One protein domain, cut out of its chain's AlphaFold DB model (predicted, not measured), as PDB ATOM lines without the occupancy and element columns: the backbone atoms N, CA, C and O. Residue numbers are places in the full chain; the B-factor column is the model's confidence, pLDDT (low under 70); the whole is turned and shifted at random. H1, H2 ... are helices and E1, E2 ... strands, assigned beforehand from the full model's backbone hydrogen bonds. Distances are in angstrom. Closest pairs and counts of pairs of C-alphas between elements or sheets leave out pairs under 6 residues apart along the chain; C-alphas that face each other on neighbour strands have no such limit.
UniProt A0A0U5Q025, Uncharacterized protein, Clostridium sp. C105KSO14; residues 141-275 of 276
ATOM      1  N   ILE A 141     170.780 237.313 229.147       95.12
ATOM      2  CA  ILE A 141     171.908 236.846 228.337       95.12
ATOM      3  C   ILE A 141     172.508 235.613 229.011       95.12
ATOM      4  O   ILE A 141     172.828 235.634 230.198       95.12
ATOM      5  N   CYS A 142     172.661 234.535 228.242       96.19
ATOM      6  CA  CYS A 142     173.211 233.268 228.712       96.19
ATOM      7  C   CYS A 142     174.392 232.846 227.834       96.19
ATOM      8  O   CYS A 142     174.227 232.597 226.638       96.19
ATOM      9  N   LEU A 143     175.573 232.705 228.431       96.06
ATOM     10  CA  LEU A 143     176.749 232.115 227.806       96.06
ATOM     11  C   LEU A 143     176.754 230.613 228.085       96.06
ATOM     12  O   LEU A 143     176.799 230.192 229.239       96.06
ATOM     13  N   ILE A 144     176.730 229.804 227.025       95.56
ATOM     14  CA  ILE A 144     176.793 228.340 227.105       95.56
ATOM     15  C   ILE A 144     178.116 227.887 226.486       95.56
ATOM     16  O   ILE A 144     178.349 228.098 225.296       95.56
ATOM     17  N   ILE A 145     178.989 227.284 227.291       94.06
ATOM     18  CA  ILE A 145     180.366 226.958 226.916       94.06
ATOM     19  C   ILE A 145     180.589 225.447 226.997       94.06
ATOM     20  O   ILE A 145     180.588 224.846 228.074       94.06
ATOM     21  N   ASP A 146     180.867 224.851 225.839       92.88
ATOM     22  CA  ASP A 146     181.509 223.542 225.748       92.88
ATOM     23  C   ASP A 146     182.995 223.708 226.087       92.88
ATOM     24  O   ASP A 146     183.788 224.158 225.254       92.88
ATOM     25  N   ARG A 147     183.372 223.437 227.342       86.69
ATOM     26  CA  ARG A 147     184.772 223.528 227.748       86.69
ATOM     27  C   ARG A 147     185.487 222.268 227.300       86.69
ATOM     28  O   ARG A 147     185.334 221.242 227.941       86.69
ATOM     29  N   ASP A 148     186.343 222.374 226.289       77.56
ATOM     30  CA  ASP A 148     187.427 221.408 226.097       77.56
ATOM     31  C   ASP A 148     188.527 221.719 227.127       77.56
ATOM     32  O   ASP A 148     188.878 222.887 227.299       77.56
ATOM     33  N   ARG A 149     189.083 220.711 227.812       68.00
ATOM     34  CA  ARG A 149     190.102 220.867 228.874       68.00
ATOM     35  C   ARG A 149     191.318 221.691 228.431       68.00
ATOM     36  O   ARG A 149     191.937 222.364 229.249       68.00
ATOM     37  N   GLU A 150     191.672 221.625 227.149       68.25
ATOM     38  CA  GLU A 150     192.794 222.379 226.565       68.25
ATOM     39  C   GLU A 150     192.403 223.808 226.131       68.25
ATOM     40  O   GLU A 150     193.259 224.610 225.757       68.25
ATOM     41  N   SER A 151     191.113 224.139 226.184       67.69
ATOM     42  CA  SER A 151     190.543 225.441 225.841       67.69
ATOM     43  C   SER A 151     190.146 226.223 227.099       67.69
ATOM     44  O   SER A 151     190.032 225.665 228.186       67.69
ATOM     45  N   PHE A 152     189.931 227.535 226.957       73.88
ATOM     46  CA  PHE A 152     189.494 228.408 228.055       73.88
ATOM     47  C   PHE A 152     190.490 228.446 229.233       73.88
ATOM     48  O   PHE A 152     190.209 228.066 230.369       73.88
ATOM     49  N   VAL A 153     191.708 228.883 228.894       69.50
ATOM     50  CA  VAL A 153     192.916 228.802 229.725       69.50
ATOM     51  C   VAL A 153     192.760 229.561 231.043       69.50
ATOM     52  O   VAL A 153     192.445 230.752 231.059       69.50
ATOM     53  N   SER A 154     193.098 228.870 232.129       66.12
ATOM     54  CA  SER A 154     193.377 229.444 233.438       66.12
ATOM     55  C   SER A 154     194.856 229.239 233.749       66.12
ATOM     56  O   SER A 154     195.315 228.144 234.067       66.12
ATOM     57  N   SER A 155     195.646 230.285 233.537       69.88
ATOM     58  CA  SER A 155     197.065 230.320 233.888       69.88
ATOM     59  C   SER A 155     197.349 231.586 234.681       69.88
ATOM     60  O   SER A 155     196.653 232.588 234.524       69.88
ATOM     61  N   SER A 156     198.419 231.589 235.476       63.66
ATOM     62  CA  SER A 156     198.822 232.759 236.271       63.66
ATOM     63  C   SER A 156     199.073 234.028 235.442       63.66
ATOM     64  O   SER A 156     199.035 235.124 235.987       63.66
ATOM     65  N   LYS A 157     199.308 233.896 234.128       67.94
ATOM     66  CA  LYS A 157     199.514 235.016 233.192       67.94
ATOM     67  C   LYS A 157     198.284 235.353 232.342       67.94
ATOM     68  O   LYS A 157     198.243 236.420 231.743       67.94
ATOM     69  N   ASN A 158     197.319 234.442 232.240       75.19
ATOM     70  CA  ASN A 158     196.099 234.604 231.453       75.19
ATOM     71  C   ASN A 158     195.015 233.703 232.050       75.19
ATOM     72  O   ASN A 158     195.003 232.500 231.774       75.19
ATOM     73  N   ASN A 159     194.161 234.279 232.898       85.44
ATOM     74  CA  ASN A 159     193.048 233.577 233.525       85.44
ATOM     75  C   ASN A 159     191.725 234.006 232.884       85.44
ATOM     76  O   ASN A 159     191.009 234.869 233.389       85.44
ATOM     77  N   GLN A 160     191.438 233.412 231.726       89.56
ATOM     78  CA  GLN A 160     190.221 233.694 230.968       89.56
ATOM     79  C   GLN A 160     188.987 233.178 231.698       89.56
ATOM     80  O   GLN A 160     187.948 233.827 231.639       89.56
ATOM     81  N   TYR A 161     189.116 232.035 232.382       91.94
ATOM     82  CA  TYR A 161     188.021 231.418 233.120       91.94
ATOM     83  C   TYR A 161     187.507 232.362 234.200       91.94
ATOM     84  O   TYR A 161     186.357 232.790 234.146       91.94
ATOM     85  N   LYS A 162     188.397 232.782 235.107       92.81
ATOM     86  CA  LYS A 162     188.058 233.721 236.175       92.81
ATOM     87  C   LYS A 162     187.506 235.033 235.630       92.81
ATOM     88  O   LYS A 162     186.490 235.495 236.125       92.81
ATOM     89  N   TYR A 163     188.131 235.602 234.596       94.81
ATOM     90  CA  TYR A 163     187.634 236.837 233.987       94.81
ATOM     91  C   TYR A 163     186.178 236.701 233.525       94.81
ATOM     92  O   TYR A 163     185.363 237.566 233.819       94.81
ATOM     93  N   VAL A 164     185.847 235.625 232.808       95.56
ATOM     94  CA  VAL A 164     184.487 235.407 232.299       95.56
ATOM     95  C   VAL A 164     183.505 235.129 233.432       95.56
ATOM     96  O   VAL A 164     182.394 235.636 233.374       95.56
ATOM     97  N   VAL A 165     183.901 234.378 234.465       96.00
ATOM     98  CA  VAL A 165     183.065 234.162 235.657       96.00
ATOM     99  C   VAL A 165     182.753 235.490 236.345       96.00
ATOM    100  O   VAL A 165     181.582 235.847 236.451       96.00
ATOM    101  N   ASP A 166     183.788 236.243 236.727       96.81
ATOM    102  CA  ASP A 166     183.649 237.513 237.446       96.81
ATOM    103  C   ASP A 166     182.829 238.523 236.622       96.81
ATOM    104  O   ASP A 166     181.953 239.208 237.146       96.81
ATOM    105  N   LYS A 167     183.078 238.601 235.307       97.69
ATOM    106  CA  LYS A 167     182.398 239.560 234.430       97.69
ATOM    107  C   LYS A 167     180.952 239.161 234.132       97.69
ATOM    108  O   LYS A 167     180.098 240.037 234.056       97.69
ATOM    109  N   CYS A 168     180.644 237.871 233.989       97.38
ATOM    110  CA  CYS A 168     179.253 237.423 233.882       97.38
ATOM    111  C   CYS A 168     178.472 237.718 235.167       97.38
ATOM    112  O   CYS A 168     177.333 238.163 235.076       97.38
ATOM    113  N   GLU A 169     179.081 237.522 236.340       96.88
ATOM    114  CA  GLU A 169     178.467 237.872 237.625       96.88
ATOM    115  C   GLU A 169     178.204 239.382 237.733       96.88
ATOM    116  O   GLU A 169     177.077 239.781 238.021       96.88
ATOM    117  N   GLU A 170     179.198 240.220 237.411       96.69
ATOM    118  CA  GLU A 170     179.070 241.687 237.400       96.69
ATOM    119  C   GLU A 170     177.924 242.169 236.496       96.69
ATOM    120  O   GLU A 170     177.173 243.066 236.872       96.69
ATOM    121  N   MET A 171     177.779 241.565 235.313       94.44
ATOM    122  CA  MET A 171     176.781 241.953 234.310       94.44
ATOM    123  C   MET A 171     175.419 241.257 234.494       94.44
ATOM    124  O   MET A 171     174.496 241.510 233.720       94.44
ATOM    125  N   GLY A 172     175.280 240.347 235.465       94.69
ATOM    126  CA  GLY A 172     174.063 239.550 235.658       94.69
ATOM    127  C   GLY A 172     173.785 238.523 234.548       94.69
ATOM    128  O   GLY A 172     172.642 238.101 234.360       94.69
ATOM    129  N   PHE A 173     174.805 238.111 233.790       96.19
ATOM    130  CA  PHE A 173     174.670 237.114 232.726       96.19
ATOM    131  C   PHE A 173     174.684 235.691 233.288       96.19
ATOM    132  O   PHE A 173     175.460 235.350 234.180       96.19
ATOM    133  N   GLY A 174     173.866 234.812 232.710       96.81
ATOM    134  CA  GLY A 174     173.941 233.382 232.988       96.81
ATOM    135  C   GLY A 174     175.196 232.776 232.363       96.81
ATOM    136  O   GLY A 174     175.450 232.981 231.179       96.81
ATOM    137  N   LEU A 175     175.963 231.998 233.127       97.50
ATOM    138  CA  LEU A 175     177.145 231.291 232.634       97.50
ATOM    139  C   LEU A 175     177.003 229.789 232.884       97.50
ATOM    140  O   LEU A 175     176.977 229.332 234.029       97.50
ATOM    141  N   TYR A 176     176.938 229.024 231.797       97.69
ATOM    142  CA  TYR A 176     176.686 227.592 231.833       97.69
ATOM    143  C   TYR A 176     177.781 226.826 231.096       97.69
ATOM    144  O   TYR A 176     178.078 227.101 229.936       97.69
ATOM    145  N   VAL A 177     178.406 225.871 231.776       96.12
ATOM    146  CA  VAL A 177     179.620 225.189 231.336       96.12
ATOM    147  C   VAL A 177     179.442 223.680 231.471       96.12
ATOM    148  O   VAL A 177     178.879 223.174 232.441       96.12
ATOM    149  N   THR A 178     179.964 222.939 230.498       96.44
ATOM    150  CA  THR A 178     180.204 221.493 230.612       96.44
ATOM    151  C   THR A 178     181.702 221.249 230.708       96.44
ATOM    152  O   THR A 178     182.429 221.721 229.839       96.44
ATOM    153  N   ASN A 179     182.171 220.490 231.700       95.19
ATOM    154  CA  ASN A 179     183.577 220.108 231.844       95.19
ATOM    155  C   ASN A 179     183.680 218.583 232.038       95.19
ATOM    156  O   ASN A 179     183.128 218.066 233.012       95.19
ATOM    157  N   PRO A 180     184.358 217.833 231.149       94.44
ATOM    158  CA  PRO A 180     185.434 218.240 230.225       94.44
ATOM    159  C   PRO A 180     185.034 218.475 228.760       94.44
ATOM    160  O   PRO A 180     185.929 218.625 227.928       94.44
ATOM    161  N   CYS A 181     183.752 218.319 228.424       95.31
ATOM    162  CA  CYS A 181     183.173 218.598 227.108       95.31
ATOM    163  C   CYS A 181     181.650 218.400 227.142       95.31
ATOM    164  O   CYS A 181     181.108 217.818 228.086       95.31
ATOM    165  N   PHE A 182     180.958 218.797 226.080       95.50
ATOM    166  CA  PHE A 182     179.514 218.644 225.941       95.50
ATOM    167  C   PHE A 182     179.052 217.179 225.951       95.50
ATOM    168  O   PHE A 182     177.982 216.871 226.474       95.50
ATOM    169  N   GLU A 183     179.846 216.233 225.438       96.75
ATOM    170  CA  GLU A 183     179.482 214.810 225.501       96.75
ATOM    171  C   GLU A 183     179.333 214.289 226.941       96.75
ATOM    172  O   GLU A 183     178.612 213.314 227.157       96.75
ATOM    173  N   PHE A 184     179.945 214.951 227.930       97.81
ATOM    174  CA  PHE A 184     179.710 214.632 229.337       97.81
ATOM    175  C   PHE A 184     178.266 214.937 229.757       97.81
ATOM    176  O   PHE A 184     177.638 214.100 230.398       97.81
ATOM    177  N   TRP A 185     177.686 216.058 229.314       97.88
ATOM    178  CA  TRP A 185     176.264 216.356 229.536       97.88
ATOM    179  C   TRP A 185     175.350 215.279 228.932       97.88
ATOM    180  O   TRP A 185     174.362 214.862 229.536       97.88
ATOM    181  N   LEU A 186     175.709 214.748 227.759       98.06
ATOM    182  CA  LEU A 186     174.955 213.650 227.146       98.06
ATOM    183  C   LEU A 186     175.035 212.360 227.976       98.06
ATOM    184  O   LEU A 186     174.029 211.665 228.101       98.06
ATOM    185  N   LEU A 187     176.187 212.056 228.587       98.38
ATOM    186  CA  LEU A 187     176.333 210.902 229.484       98.38
ATOM    187  C   LEU A 187     175.427 210.982 230.715       98.38
ATOM    188  O   LEU A 187     174.956 209.940 231.164       98.38
ATOM    189  N   LEU A 188     175.143 212.182 231.234       98.56
ATOM    190  CA  LEU A 188     174.298 212.360 232.425       98.56
ATOM    191  C   LEU A 188     172.873 211.822 232.240       98.56
ATOM    192  O   LEU A 188     172.224 211.465 233.220       98.56
ATOM    193  N   HIS A 189     172.414 211.647 230.999       98.25
ATOM    194  CA  HIS A 189     171.129 211.010 230.687       98.25
ATOM    195  C   HIS A 189     171.096 209.505 231.023       98.25
ATOM    196  O   HIS A 189     170.053 208.869 230.892       98.25
ATOM    197  N   PHE A 190     172.220 208.913 231.442       98.25
ATOM    198  CA  PHE A 190     172.341 207.493 231.750       98.25
ATOM    199  C   PHE A 190     173.074 207.275 233.077       98.25
ATOM    200  O   PHE A 190     174.210 207.708 233.241       98.25
ATOM    201  N   ASP A 191     172.507 206.469 233.980       98.31
ATOM    202  CA  ASP A 191     173.142 206.156 235.280       98.31
ATOM    203  C   ASP A 191     174.504 205.463 235.167       98.31
ATOM    204  O   ASP A 191     175.313 205.508 236.089       98.31
ATOM    205  N   LYS A 192     174.801 204.883 233.999       98.19
ATOM    206  CA  LYS A 192     176.089 204.247 233.701       98.19
ATOM    207  C   LYS A 192     177.254 205.231 233.840       98.19
ATOM    208  O   LYS A 192     178.381 204.798 234.039       98.19
ATOM    209  N   VAL A 193     177.001 206.544 233.782       98.00
ATOM    210  CA  VAL A 193     178.019 207.577 234.032       98.00
ATOM    211  C   VAL A 193     178.686 207.432 235.407       98.00
ATOM    212  O   VAL A 193     179.862 207.758 235.543       98.00
ATOM    213  N   PHE A 194     177.984 206.898 236.417       98.31
ATOM    214  CA  PHE A 194     178.532 206.706 237.767       98.31
ATOM    215  C   PHE A 194     179.520 205.542 237.876       98.31
ATOM    216  O   PHE A 194     180.283 205.486 238.836       98.31
ATOM    217  N   GLU A 195     179.511 204.633 236.903       98.12
ATOM    218  CA  GLU A 195     180.403 203.471 236.839       98.12
ATOM    219  C   GLU A 195     181.720 203.794 236.111       98.12
ATOM    220  O   GLU A 195     182.648 202.984 236.104       98.12
ATOM    221  N   LEU A 196     181.806 204.966 235.474       98.19
ATOM    222  CA  LEU A 196     182.964 205.381 234.691       98.19
ATOM    223  C   LEU A 196     184.103 205.896 235.581       98.19
ATOM    224  O   LEU A 196     183.907 206.398 236.687       98.19
ATOM    225  N   ASP A 197     185.321 205.810 235.051       97.88
ATOM    226  CA  ASP A 197     186.533 206.284 235.713       97.88
ATOM    227  C   ASP A 197     186.528 207.821 235.780       97.88
ATOM    228  O   ASP A 197     186.661 208.496 234.756       97.88
ATOM    229  N   ARG A 198     186.347 208.375 236.987       96.38
ATOM    230  CA  ARG A 198     186.228 209.825 237.218       96.38
ATOM    231  C   ARG A 198     187.473 210.600 236.800       96.38
ATOM    232  O   ARG A 198     187.330 211.699 236.263       96.38
ATOM    233  N   ASP A 199     188.657 210.029 236.998       96.06
ATOM    234  CA  ASP A 199     189.913 210.682 236.636       96.06
ATOM    235  C   ASP A 199     190.043 210.734 235.116       96.06
ATOM    236  O   ASP A 199     190.282 211.799 234.548       96.06
ATOM    237  N   LYS A 200     189.750 209.626 234.420       97.00
ATOM    238  CA  LYS A 200     189.729 209.618 232.947       97.00
ATOM    239  C   LYS A 200     188.618 210.476 232.360       97.00
ATOM    240  O   LYS A 200     188.805 211.026 231.275       97.00
ATOM    241  N   LEU A 201     187.469 210.592 233.026       96.50
ATOM    242  CA  LEU A 201     186.449 211.546 232.614       96.50
ATOM    243  C   LEU A 201     187.016 212.968 232.713       96.50
ATOM    244  O   LEU A 201     187.040 213.655 231.705       96.50
ATOM    245  N   LEU A 202     187.554 213.387 233.861       94.81
ATOM    246  CA  LEU A 202     188.109 214.734 234.037       94.81
ATOM    247  C   LEU A 202     189.296 215.031 233.098       94.81
ATOM    248  O   LEU A 202     189.418 216.135 232.566       94.81
ATOM    249  N   GLU A 203     190.201 214.075 232.900       94.12
ATOM    250  CA  GLU A 203     191.343 214.187 231.983       94.12
ATOM    251  C   GLU A 203     190.942 214.161 230.513       94.12
ATOM    252  O   GLU A 203     191.616 214.765 229.676       94.12
ATOM    253  N   ASN A 204     189.842 213.477 230.205       95.75
ATOM    254  CA  ASN A 204     189.344 213.225 228.863       95.75
ATOM    255  C   ASN A 204     190.471 212.863 227.865       95.75
ATOM    256  O   ASN A 204     190.601 213.499 226.809       95.75
ATOM    257  N   PRO A 205     191.338 211.874 228.171       95.44
ATOM    258  CA  PRO A 205     192.502 211.580 227.349       95.44
ATOM    259  C   PRO A 205     192.081 211.018 225.989       95.44
ATOM    260  O   PRO A 205     191.009 210.424 225.835       95.44
ATOM    261  N   LYS A 206     192.951 211.159 224.983       95.62
ATOM    262  CA  LYS A 206     192.784 210.441 223.713       95.62
ATOM    263  C   LYS A 206     192.951 208.944 223.965       95.62
ATOM    264  O   LYS A 206     193.999 208.507 224.425       95.62
ATOM    265  N   VAL A 207     191.927 208.165 223.627       96.00
ATOM    266  CA  VAL A 207     191.926 206.695 223.764       96.00
ATOM    267  C   VAL A 207     191.998 205.988 222.414       96.00
ATOM    268  O   VAL A 207     192.337 204.813 222.334       96.00
ATOM    269  N   THR A 208     191.713 206.710 221.329       93.06
ATOM    270  CA  THR A 208     192.040 206.291 219.965       93.06
ATOM    271  C   THR A 208     192.616 207.467 219.183       93.06
ATOM    272  O   THR A 208     192.553 208.614 219.624       93.06
ATOM    273  N   ALA A 209     193.093 207.210 217.963       91.44
ATOM    274  CA  ALA A 209     193.557 208.260 217.053       91.44
ATOM    275  C   ALA A 209     192.501 209.347 216.753       91.44
ATOM    276  O   ALA A 209     192.860 210.439 216.325       91.44
ATOM    277  N   LYS A 210     191.206 209.056 216.951       90.12
ATOM    278  CA  LYS A 210     190.097 209.958 216.598       90.12
ATOM    279  C   LYS A 210     189.223 210.385 217.779       90.12
ATOM    280  O   LYS A 210     188.373 211.240 217.573       90.12
ATOM    281  N   ARG A 211     189.354 209.769 218.961       92.81
ATOM    282  CA  ARG A 211     188.365 209.910 220.046       92.81
ATOM    283  C   ARG A 211     189.010 210.044 221.414       92.81
ATOM    284  O   ARG A 211     190.006 209.374 221.715       92.81
ATOM    285  N   ARG A 212     188.384 210.876 222.245       95.38
ATOM    286  CA  ARG A 212     188.678 210.991 223.674       95.38
ATOM    287  C   ARG A 212     187.801 210.042 224.498       95.38
ATOM    288  O   ARG A 212     186.841 209.470 223.976       95.38
ATOM    289  N   TYR A 213     188.172 209.845 225.759       97.31
ATOM    290  CA  TYR A 213     187.533 208.896 226.668       97.31
ATOM    291  C   TYR A 213     186.021 209.121 226.799       97.31
ATOM    292  O   TYR A 213     185.261 208.182 226.581       97.31
ATOM    293  N   VAL A 214     185.574 210.360 227.040       97.19
ATOM    294  CA  VAL A 214     184.144 210.675 227.225       97.19
ATOM    295  C   VAL A 214     183.314 210.280 225.998       97.19
ATOM    296  O   VAL A 214     182.309 209.583 226.126       97.19
ATOM    297  N   GLU A 215     183.766 210.643 224.791       96.25
ATOM    298  CA  GLU A 215     183.083 210.254 223.547       96.25
ATOM    299  C   GLU A 215     183.076 208.726 223.366       96.25
ATOM    300  O   GLU A 215     182.086 208.143 222.919       96.25
ATOM    301  N   GLN A 216     184.183 208.059 223.700       97.12
ATOM    302  CA  GLN A 216     184.293 206.610 223.573       97.12
ATOM    303  C   GLN A 216     183.313 205.881 224.501       97.12
ATOM    304  O   GLN A 216     182.681 204.926 224.047       97.12
ATOM    305  N   GLU A 217     183.159 206.320 225.752       98.06
ATOM    306  CA  GLU A 217     182.196 205.731 226.692       98.06
ATOM    307  C   GLU A 217     180.750 206.038 226.291       98.06
ATOM    308  O   GLU A 217     179.923 205.125 226.255       98.06
ATOM    309  N   LEU A 218     180.456 207.268 225.856       97.88
ATOM    310  CA  LEU A 218     179.126 207.629 225.353       97.88
ATOM    311  C   LEU A 218     178.694 206.723 224.195       97.88
ATOM    312  O   LEU A 218     177.554 206.277 224.156       97.88
ATOM    313  N   ARG A 219     179.603 206.376 223.279       96.62
ATOM    314  CA  ARG A 219     179.296 205.459 222.165       96.62
ATOM    315  C   ARG A 219     178.992 204.030 222.599       96.62
ATOM    316  O   ARG A 219     178.293 203.334 221.867       96.62
ATOM    317  N   LYS A 220     179.553 203.576 223.722       96.81
ATOM    318  CA  LYS A 220     179.241 202.255 224.283       96.81
ATOM    319  C   LYS A 220     177.868 202.269 224.950       96.81
ATOM    320  O   LYS A 220     177.098 201.338 224.753       96.81
ATOM    321  N   ILE A 221     177.576 203.330 225.703       97.31
ATOM    322  CA  ILE A 221     176.336 203.483 226.478       97.31
ATOM    323  C   ILE A 221     175.144 203.816 225.575       97.31
ATOM    324  O   ILE A 221     174.041 203.329 225.815       97.31
ATOM    325  N   TYR A 222     175.369 204.598 224.517       96.62
ATOM    326  CA  TYR A 222     174.349 205.036 223.571       96.62
ATOM    327  C   TYR A 222     174.666 204.560 222.140       96.62
ATOM    328  O   TYR A 222     175.235 205.304 221.323       96.62
ATOM    329  N   PRO A 223     174.331 203.294 221.812       92.56
ATOM    330  CA  PRO A 223     174.552 202.730 220.487       92.56
ATOM    331  C   PRO A 223     173.922 203.582 219.383       92.56
ATOM    332  O   PRO A 223     172.755 203.957 219.442       92.56
ATOM    333  N   GLY A 224     174.703 203.871 218.343       90.56
ATOM    334  CA  GLY A 224     174.273 204.723 217.230       90.56
ATOM    335  C   GLY A 224     174.681 206.191 217.360       90.56
ATOM    336  O   GLY A 224     174.578 206.911 216.366       90.56
ATOM    337  N   TYR A 225     175.233 206.621 218.502       96.06
ATOM    338  CA  TYR A 225     175.799 207.963 218.638       96.06
ATOM    339  C   TYR A 225     176.904 208.230 217.602       96.06
ATOM    340  O   TYR A 225     177.897 207.494 217.485       96.06
ATOM    341  N   LYS A 226     176.755 209.337 216.870       93.12
ATOM    342  CA  LYS A 226     177.807 209.974 216.076       93.12
ATOM    343  C   LYS A 226     177.817 211.459 216.438       93.12
ATOM    344  O   LYS A 226     176.762 212.073 216.525       93.12
ATOM    345  N   LYS A 227     179.000 212.064 216.560       87.44
ATOM    346  CA  LYS A 227     179.133 213.495 216.896       87.44
ATOM    347  C   LYS A 227     178.341 214.416 215.952       87.44
ATOM    348  O   LYS A 227     177.775 215.404 216.387       87.44
ATOM    349  N   ALA A 228     178.252 214.050 214.670       91.00
ATOM    350  CA  ALA A 228     177.474 214.785 213.671       91.00
ATOM    351  C   ALA A 228     175.975 214.417 213.626       91.00
ATOM    352  O   ALA A 228     175.218 215.068 212.915       91.00
ATOM    353  N   SER A 229     175.542 213.341 214.296       92.44
ATOM    354  CA  SER A 229     174.153 212.866 214.250       92.44
ATOM    355  C   SER A 229     173.859 211.832 215.345       92.44
ATOM    356  O   SER A 229     174.497 210.781 215.419       92.44
ATOM    357  N   TYR A 230     172.853 212.111 216.167       94.56
ATOM    358  CA  TYR A 230     172.298 211.198 217.166       94.56
ATOM    359  C   TYR A 230     170.827 211.552 217.422       94.56
ATOM    360  O   TYR A 230     170.369 212.623 217.016       94.56
ATOM    361  N   ARG A 231     170.059 210.670 218.080       93.12
ATOM    362  CA  ARG A 231     168.637 210.934 218.362       93.12
ATOM    363  C   ARG A 231     168.517 211.871 219.564       93.12
ATOM    364  O   ARG A 231     168.356 211.430 220.698       93.12
ATOM    365  N   ALA A 232     168.664 213.169 219.315       92.75
ATOM    366  CA  ALA A 232     168.610 214.195 220.355       92.75
ATOM    367  C   ALA A 232     167.242 214.243 221.053       92.75
ATOM    368  O   ALA A 232     167.179 214.449 222.259       92.75
ATOM    369  N   GLU A 233     166.152 213.984 220.325       92.62
ATOM    370  CA  GLU A 233     164.797 213.969 220.889       92.62
ATOM    371  C   GLU A 233     164.618 212.942 222.014       92.62
ATOM    372  O   GLU A 233     163.879 213.205 222.960       92.62
ATOM    373  N   GLU A 234     165.283 211.784 221.928       93.25
ATOM    374  CA  GLU A 234     165.238 210.760 222.979       93.25
ATOM    375  C   GLU A 234     165.902 211.268 224.265       93.25
ATOM    376  O   GLU A 234     165.344 211.097 225.345       93.25
ATOM    377  N   LEU A 235     167.036 211.969 224.146       95.19
ATOM    378  CA  LEU A 235     167.727 212.575 225.287       95.19
ATOM    379  C   LEU A 235     166.911 213.725 225.887       95.19
ATOM    380  O   LEU A 235     166.708 213.767 227.094       95.19
ATOM    381  N   VAL A 236     166.345 214.601 225.051       94.19
ATOM    382  CA  VAL A 236     165.498 215.714 225.514       94.19
ATOM    383  C   VAL A 236     164.277 215.213 226.295       94.19
ATOM    384  O   VAL A 236     163.885 215.834 227.275       94.19
ATOM    385  N   LYS A 237     163.679 214.077 225.916       92.81
ATOM    386  CA  LYS A 237     162.570 213.479 226.686       92.81
ATOM    387  C   LYS A 237     162.998 212.972 228.068       92.81
ATOM    388  O   LYS A 237     162.158 212.886 228.953       92.81
ATOM    389  N   ALA A 238     164.275 212.645 228.246       94.69
ATOM    390  CA  ALA A 238     164.858 212.165 229.497       94.69
ATOM    391  C   ALA A 238     165.650 213.260 230.239       94.69
ATOM    392  O   ALA A 238     166.525 212.953 231.046       94.69
ATOM    393  N   ILE A 239     165.366 214.538 229.968       96.81
ATOM    394  CA  ILE A 239     166.162 215.655 230.488       96.81
ATOM    395  C   ILE A 239     166.170 215.729 232.020       96.81
ATOM    396  O   ILE A 239     167.191 216.076 232.603       96.81
ATOM    397  N   ASP A 240     165.071 215.349 232.676       97.25
ATOM    398  CA  ASP A 240     164.977 215.338 234.142       97.25
ATOM    399  C   ASP A 240     165.961 214.345 234.758       97.25
ATOM    400  O   ASP A 240     166.593 214.639 235.768       97.25
ATOM    401  N   HIS A 241     166.179 213.214 234.082       98.00
ATOM    402  CA  HIS A 241     167.175 212.222 234.481       98.00
ATOM    403  C   HIS A 241     168.590 212.806 234.430       98.00
ATOM    404  O   HIS A 241     169.385 212.597 235.344       98.00
ATOM    405  N   ALA A 242     168.898 213.579 233.384       98.38
ATOM    406  CA  ALA A 242     170.181 214.267 233.266       98.38
ATOM    407  C   ALA A 242     170.362 215.342 234.343       98.38
ATOM    408  O   ALA A 242     171.427 215.400 234.952       98.38
ATOM    409  N   ILE A 243     169.321 216.132 234.620       98.44
ATOM    410  CA  ILE A 243     169.311 217.145 235.686       98.44
ATOM    411  C   ILE A 243     169.551 216.498 237.057       98.44
ATOM    412  O   ILE A 243     170.335 217.003 237.858       98.44
ATOM    413  N   ASP A 244     168.907 215.370 237.350       98.50
ATOM    414  CA  ASP A 244     169.087 214.680 238.629       98.50
ATOM    415  C   ASP A 244     170.467 214.035 238.765       98.50
ATOM    416  O   ASP A 244     171.042 214.008 239.857       98.50
ATOM    417  N   ASN A 245     171.031 213.550 237.661       98.62
ATOM    418  CA  ASN A 245     172.384 213.021 237.648       98.62
ATOM    419  C   ASN A 245     173.454 214.115 237.729       98.62
ATOM    420  O   ASN A 245     174.472 213.891 238.385       98.62
ATOM    421  N   GLU A 246     173.221 215.289 237.138       98.56
ATOM    422  CA  GLU A 246     174.107 216.459 237.216       98.56
ATOM    423  C   GLU A 246     174.403 216.851 238.672       98.56
ATOM    424  O   GLU A 246     175.565 217.046 239.020       98.56
ATOM    425  N   LYS A 247     173.391 216.814 239.553       98.25
ATOM    426  CA  LYS A 247     173.505 217.116 240.998       98.25
ATOM    427  C   LYS A 247     174.511 216.241 241.761       98.25
ATOM    428  O   LYS A 247     174.871 216.555 242.893       98.25
ATOM    429  N   LYS A 248     174.932 215.104 241.194       98.25
ATOM    430  CA  LYS A 248     175.943 214.196 241.780       98.25
ATOM    431  C   LYS A 248     177.371 214.509 241.301       98.25
ATOM    432  O   LYS A 248     178.322 213.839 241.720       98.25
ATOM    433  N   PHE A 249     177.518 215.494 240.419       98.19
ATOM    434  CA  PHE A 249     178.774 216.063 239.940       98.19
ATOM    435  C   PHE A 249     178.856 217.550 240.328       98.19
ATOM    436  O   PHE A 249     177.995 218.057 241.043       98.19
ATOM    437  N   CYS A 250     179.926 218.246 239.930       97.94
ATOM    438  CA  CYS A 250     180.049 219.670 240.238       97.94
ATOM    439  C   CYS A 250     179.070 220.502 239.398       97.94
ATOM    440  O   CYS A 250     179.071 220.391 238.175       97.94
ATOM    441  N   GLU A 251     178.301 221.372 240.052       97.94
ATOM    442  CA  GLU A 251     177.445 222.389 239.413       97.94
ATOM    443  C   GLU A 251     177.943 223.821 239.677       97.94
ATOM    444  O   GLU A 251     177.460 224.779 239.075       97.94
ATOM    445  N   ASP A 252     178.890 223.989 240.600       97.31
ATOM    446  CA  ASP A 252     179.405 225.301 240.971       97.31
ATOM    447  C   ASP A 252     180.323 225.854 239.877       97.31
ATOM    448  O   ASP A 252     181.318 225.228 239.507       97.31
ATOM    449  N   ILE A 253     179.991 227.041 239.367       95.94
ATOM    450  CA  ILE A 253     180.672 227.619 238.208       95.94
ATOM    451  C   ILE A 253     182.145 227.920 238.477       95.94
ATOM    452  O   ILE A 253     182.956 227.795 237.572       95.94
ATOM    453  N   VAL A 254     182.530 228.254 239.708       94.25
ATOM    454  CA  VAL A 254     183.938 228.504 240.043       94.25
ATOM    455  C   VAL A 254     184.713 227.185 240.062       94.25
ATOM    456  O   VAL A 254     185.789 227.070 239.475       94.25
ATOM    457  N   ASN A 255     184.151 226.149 240.684       94.75
ATOM    458  CA  ASN A 255     184.802 224.848 240.822       94.75
ATOM    459  C   ASN A 255     184.797 224.016 239.529       94.75
ATOM    460  O   ASN A 255     185.663 223.148 239.359       94.75
ATOM    461  N   LEU A 256     183.885 224.291 238.590       94.00
ATOM    462  CA  LEU A 256     183.839 223.654 237.266       94.00
ATOM    463  C   LEU A 256     185.119 223.867 236.444       94.00
ATOM    464  O   LEU A 256     185.383 223.103 235.516       94.00
ATOM    465  N   GLU A 257     185.955 224.846 236.799       91.12
ATOM    466  CA  GLU A 257     187.287 225.022 236.216       91.12
ATOM    467  C   GLU A 257     188.157 223.762 236.371       91.12
ATOM    468  O   GLU A 257     188.873 223.363 235.449       91.12
ATOM    469  N   ASN A 258     188.090 223.108 237.530       91.19
ATOM    470  CA  ASN A 258     189.035 222.054 237.911       91.19
ATOM    471  C   ASN A 258     188.362 220.725 238.261       91.19
ATOM    472  O   ASN A 258     189.045 219.750 238.571       91.19
ATOM    473  N   THR A 259     187.036 220.661 238.184       94.19
ATOM    474  CA  THR A 259     186.260 219.476 238.548       94.19
ATOM    475  C   THR A 259     185.349 219.042 237.413       94.19
ATOM    476  O   THR A 259     184.879 219.851 236.614       94.19
ATOM    477  N   ILE A 260     185.116 217.736 237.325       95.62
ATOM    478  CA  ILE A 260     184.171 217.172 236.370       95.62
ATOM    479  C   ILE A 260     182.750 217.576 236.760       95.62
ATOM    480  O   ILE A 260     182.341 217.418 237.915       95.62
ATOM    481  N   GLY A 261     181.983 218.054 235.789       97.12
ATOM    482  CA  GLY A 261     180.629 218.486 236.063       97.12
ATOM    483  C   GLY A 261     179.985 219.273 234.940       97.12
ATOM    484  O   GLY A 261     180.530 219.442 233.845       97.12
ATOM    485  N   SER A 262     178.788 219.747 235.238       97.88
ATOM    486  CA  SER A 262     178.052 220.676 234.407       97.88
ATOM    487  C   SER A 262     177.046 221.437 235.261       97.88
ATOM    488  O   SER A 262     176.690 220.983 236.342       97.88
ATOM    489  N   ASN A 263     176.606 222.595 234.786       98.06
ATOM    490  CA  ASN A 263     175.474 223.326 235.353       98.06
ATOM    491  C   ASN A 263     174.405 223.642 234.287       98.06
ATOM    492  O   ASN A 263     173.643 224.598 234.421       98.06
ATOM    493  N   ILE A 264     174.338 222.862 233.207       97.81
ATOM    494  CA  ILE A 264     173.343 223.035 232.138       97.81
ATOM    495  C   ILE A 264     171.936 222.721 232.656       97.81
ATOM    496  O   ILE A 264     170.973 223.378 232.256       97.81
ATOM    497  N   GLY A 265     171.791 221.774 233.583       97.38
ATOM    498  CA  GLY A 265     170.507 221.491 234.217       97.38
ATOM    499  C   GLY A 265     169.959 222.689 234.995       97.38
ATOM    500  O   GLY A 265     168.749 222.921 234.972       97.38
ATOM    501  N   ARG A 266     170.832 223.526 235.575       96.94
ATOM    502  CA  ARG A 266     170.439 224.799 236.211       96.94
ATOM    503  C   ARG A 266     169.802 225.769 235.223       96.94
ATOM    504  O   ARG A 266     168.754 226.317 235.537       96.94
ATOM    505  N   LEU A 267     170.346 225.913 234.010       95.62
ATOM    506  CA  LEU A 267     169.717 226.723 232.953       95.62
ATOM    507  C   LEU A 267     168.294 226.235 232.647       95.62
ATOM    508  O   LEU A 267     167.372 227.031 232.493       95.62
ATOM    509  N   ILE A 268     168.105 224.918 232.562       95.31
ATOM    510  CA  ILE A 268     166.799 224.328 232.249       95.31
ATOM    511  C   ILE A 268     165.808 224.561 233.394       95.31
ATOM    512  O   ILE A 268     164.667 224.943 233.138       95.31
ATOM    513  N   ILE A 269     166.241 224.386 234.645       95.12
ATOM    514  CA  ILE A 269     165.434 224.691 235.835       95.12
ATOM    515  C   ILE A 269     165.069 226.179 235.878       95.12
ATOM    516  O   ILE A 269     163.901 226.499 236.091       95.12
ATOM    517  N   ASP A 270     166.021 227.078 235.621       92.19
ATOM    518  CA  ASP A 270     165.778 228.522 235.582       92.19
ATOM    519  C   ASP A 270     164.687 228.862 234.558       92.19
ATOM    520  O   ASP A 270     163.733 229.571 234.877       92.19
ATOM    521  N   MET A 271     164.776 228.313 233.341       92.38
ATOM    522  CA  MET A 271     163.760 228.528 232.303       92.38
ATOM    523  C   MET A 271     162.384 227.981 232.714       92.38
ATOM    524  O   MET A 271     161.363 228.602 232.426       92.38
ATOM    525  N   ARG A 272     162.327 226.850 233.424       92.88
ATOM    526  CA  ARG A 272     161.069 226.308 233.969       92.88
ATOM    527  C   ARG A 272     160.488 227.183 235.080       92.88
ATOM    528  O   ARG A 272     159.276 227.311 235.173       92.88
ATOM    529  N   ALA A 273     161.322 227.793 235.919       85.94
ATOM    530  CA  ALA A 273     160.856 228.629 237.024       85.94
ATOM    531  C   ALA A 273     160.190 229.929 236.539       85.94
ATOM    532  O   ALA A 273     159.193 230.353 237.114       85.94
ATOM    533  N   HIS A 274     160.682 230.507 235.440       70.88
ATOM    534  CA  HIS A 274     160.125 231.717 234.811       70.88
ATOM    535  C   HIS A 274     158.942 231.416 233.870       70.88
ATOM    536  O   HIS A 274     158.561 232.243 233.044       70.88
ATOM    537  N   SER A 275     158.387 230.204 233.958       56.41
ATOM    538  CA  SER A 275     157.248 229.741 233.160       56.41
ATOM    539  C   SER A 275     155.899 229.863 233.883       56.41
ATOM    540  O   SER A 275     154.887 229.501 233.282       56.41
TER     541      SER A 275
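AT A GLANCE: This is residues 141 to 275 of the 276 residues of an uncharacterized protein of Clostridium sp. C105KSO14 (UniProt A0A0U5Q025). What shape do these atoms make? A small ribbon of two parallel strands, E1 and E2, lies between helices H1 and H8, and beyond the ribbon's far end short helices cluster round H2, with H5 and H7 packed on it. The long stretch 247 to 263 folds back from H7, and its residues 261 to 262 pair antiparallel with residues 178 to 179 of E2. What is it built of, and how large is it? The printed part has 135 residues with eight named helices and two named strands, in the order E1 H1 E2 H2 H3 H4 H5 H6 H7 H8, and its class is mostly helix. It is compact, with a radius of gyration of the C-alphas of 15.1 A and spans of 43 by 41 by 26 A.

HOW THE PARTS SIT: How are the strands paired? E1, residues 142 to 146, and E2, residues 174 to 179, are parallel neighbours at 10 degrees; N 143 and O 174 are 2.8 A apart and N 178 and O 145 are 3.1 A apart, both within hydrogen-bond range. With H1, residues 160 to 170, they form a strand-helix-strand unit, two parallel neighbour strands with a helix between them along the chain, and its crossover is right-handed. Which helices come near the strands? The closest C-alphas of H1 and E2 are those of Cys 168 and Leu 175, 6.6 A apart, and H1 touches no helix. H8, residues 264 to 273, comes to 5.7 A from E2 at the C-alphas of Tyr 176 and Ile 264. What does H2 touch? H2, residues 182 to 187, touches H5, residues 213 to 221, the same way at a steep tilt of 35.0 degrees, only just past shallow, with the C-alphas of Leu 187 and Leu 218 closest at 6.0 A. H2 also touches H7, residues 239 to 246, about perpendicular at 81 degrees, closest at the C-alphas of Trp 185 and Ala 242, 7.4 A. H7 touches H8, opposite ways at a steep tilt of 53 degrees, with the C-alphas of Ile 243 and Gly 265 4.7 A apart. Where are the other helices, and how are the helix backbones formed? H4, residues 198 to 203, and H5 only just touch, with 3 pairs of C-alphas within 8 A and Leu 201 and Val 214 closest at 5.9 A; H3, residues 191 to 195, and H6, residues 232 to 237, touch no helix. Every O i to N i+4 pair is within hydrogen-bond range in H1, H2, H4, H5, H6, H7 and H8. In H3 it is 0 of 1, while 2 of 2 O i to N i+3 pairs are within range.

IN THESE COORDINATES: Where do the first elements run? E1 begins at C-alpha 142 at (173.211, 233.268, 228.712) and is 13.1 A long; H1 is 15.2 A and E2 16.4 A. Where are the later ones? H2, H3, H4 and H6 are short, H5 is 12.4 A and H7 10.4 A. H8 is 14.5 A long and ends at C-alpha 273 at (160.856, 228.629, 237.024).

THE WHOLE: How far does it reach? The two C-alphas farthest apart are those of Ala 209 and Ser 275, 45.2 A. Is the printed part unbroken, and which links are long? It has no cut, and the long links are E1 to H1, 13 residues, and H7 to H8, 17 residues. Where is confidence low? The mean pLDDT of the printed part is 92.9, with residues 149 to 151, 153 to 157 and 275 under 70.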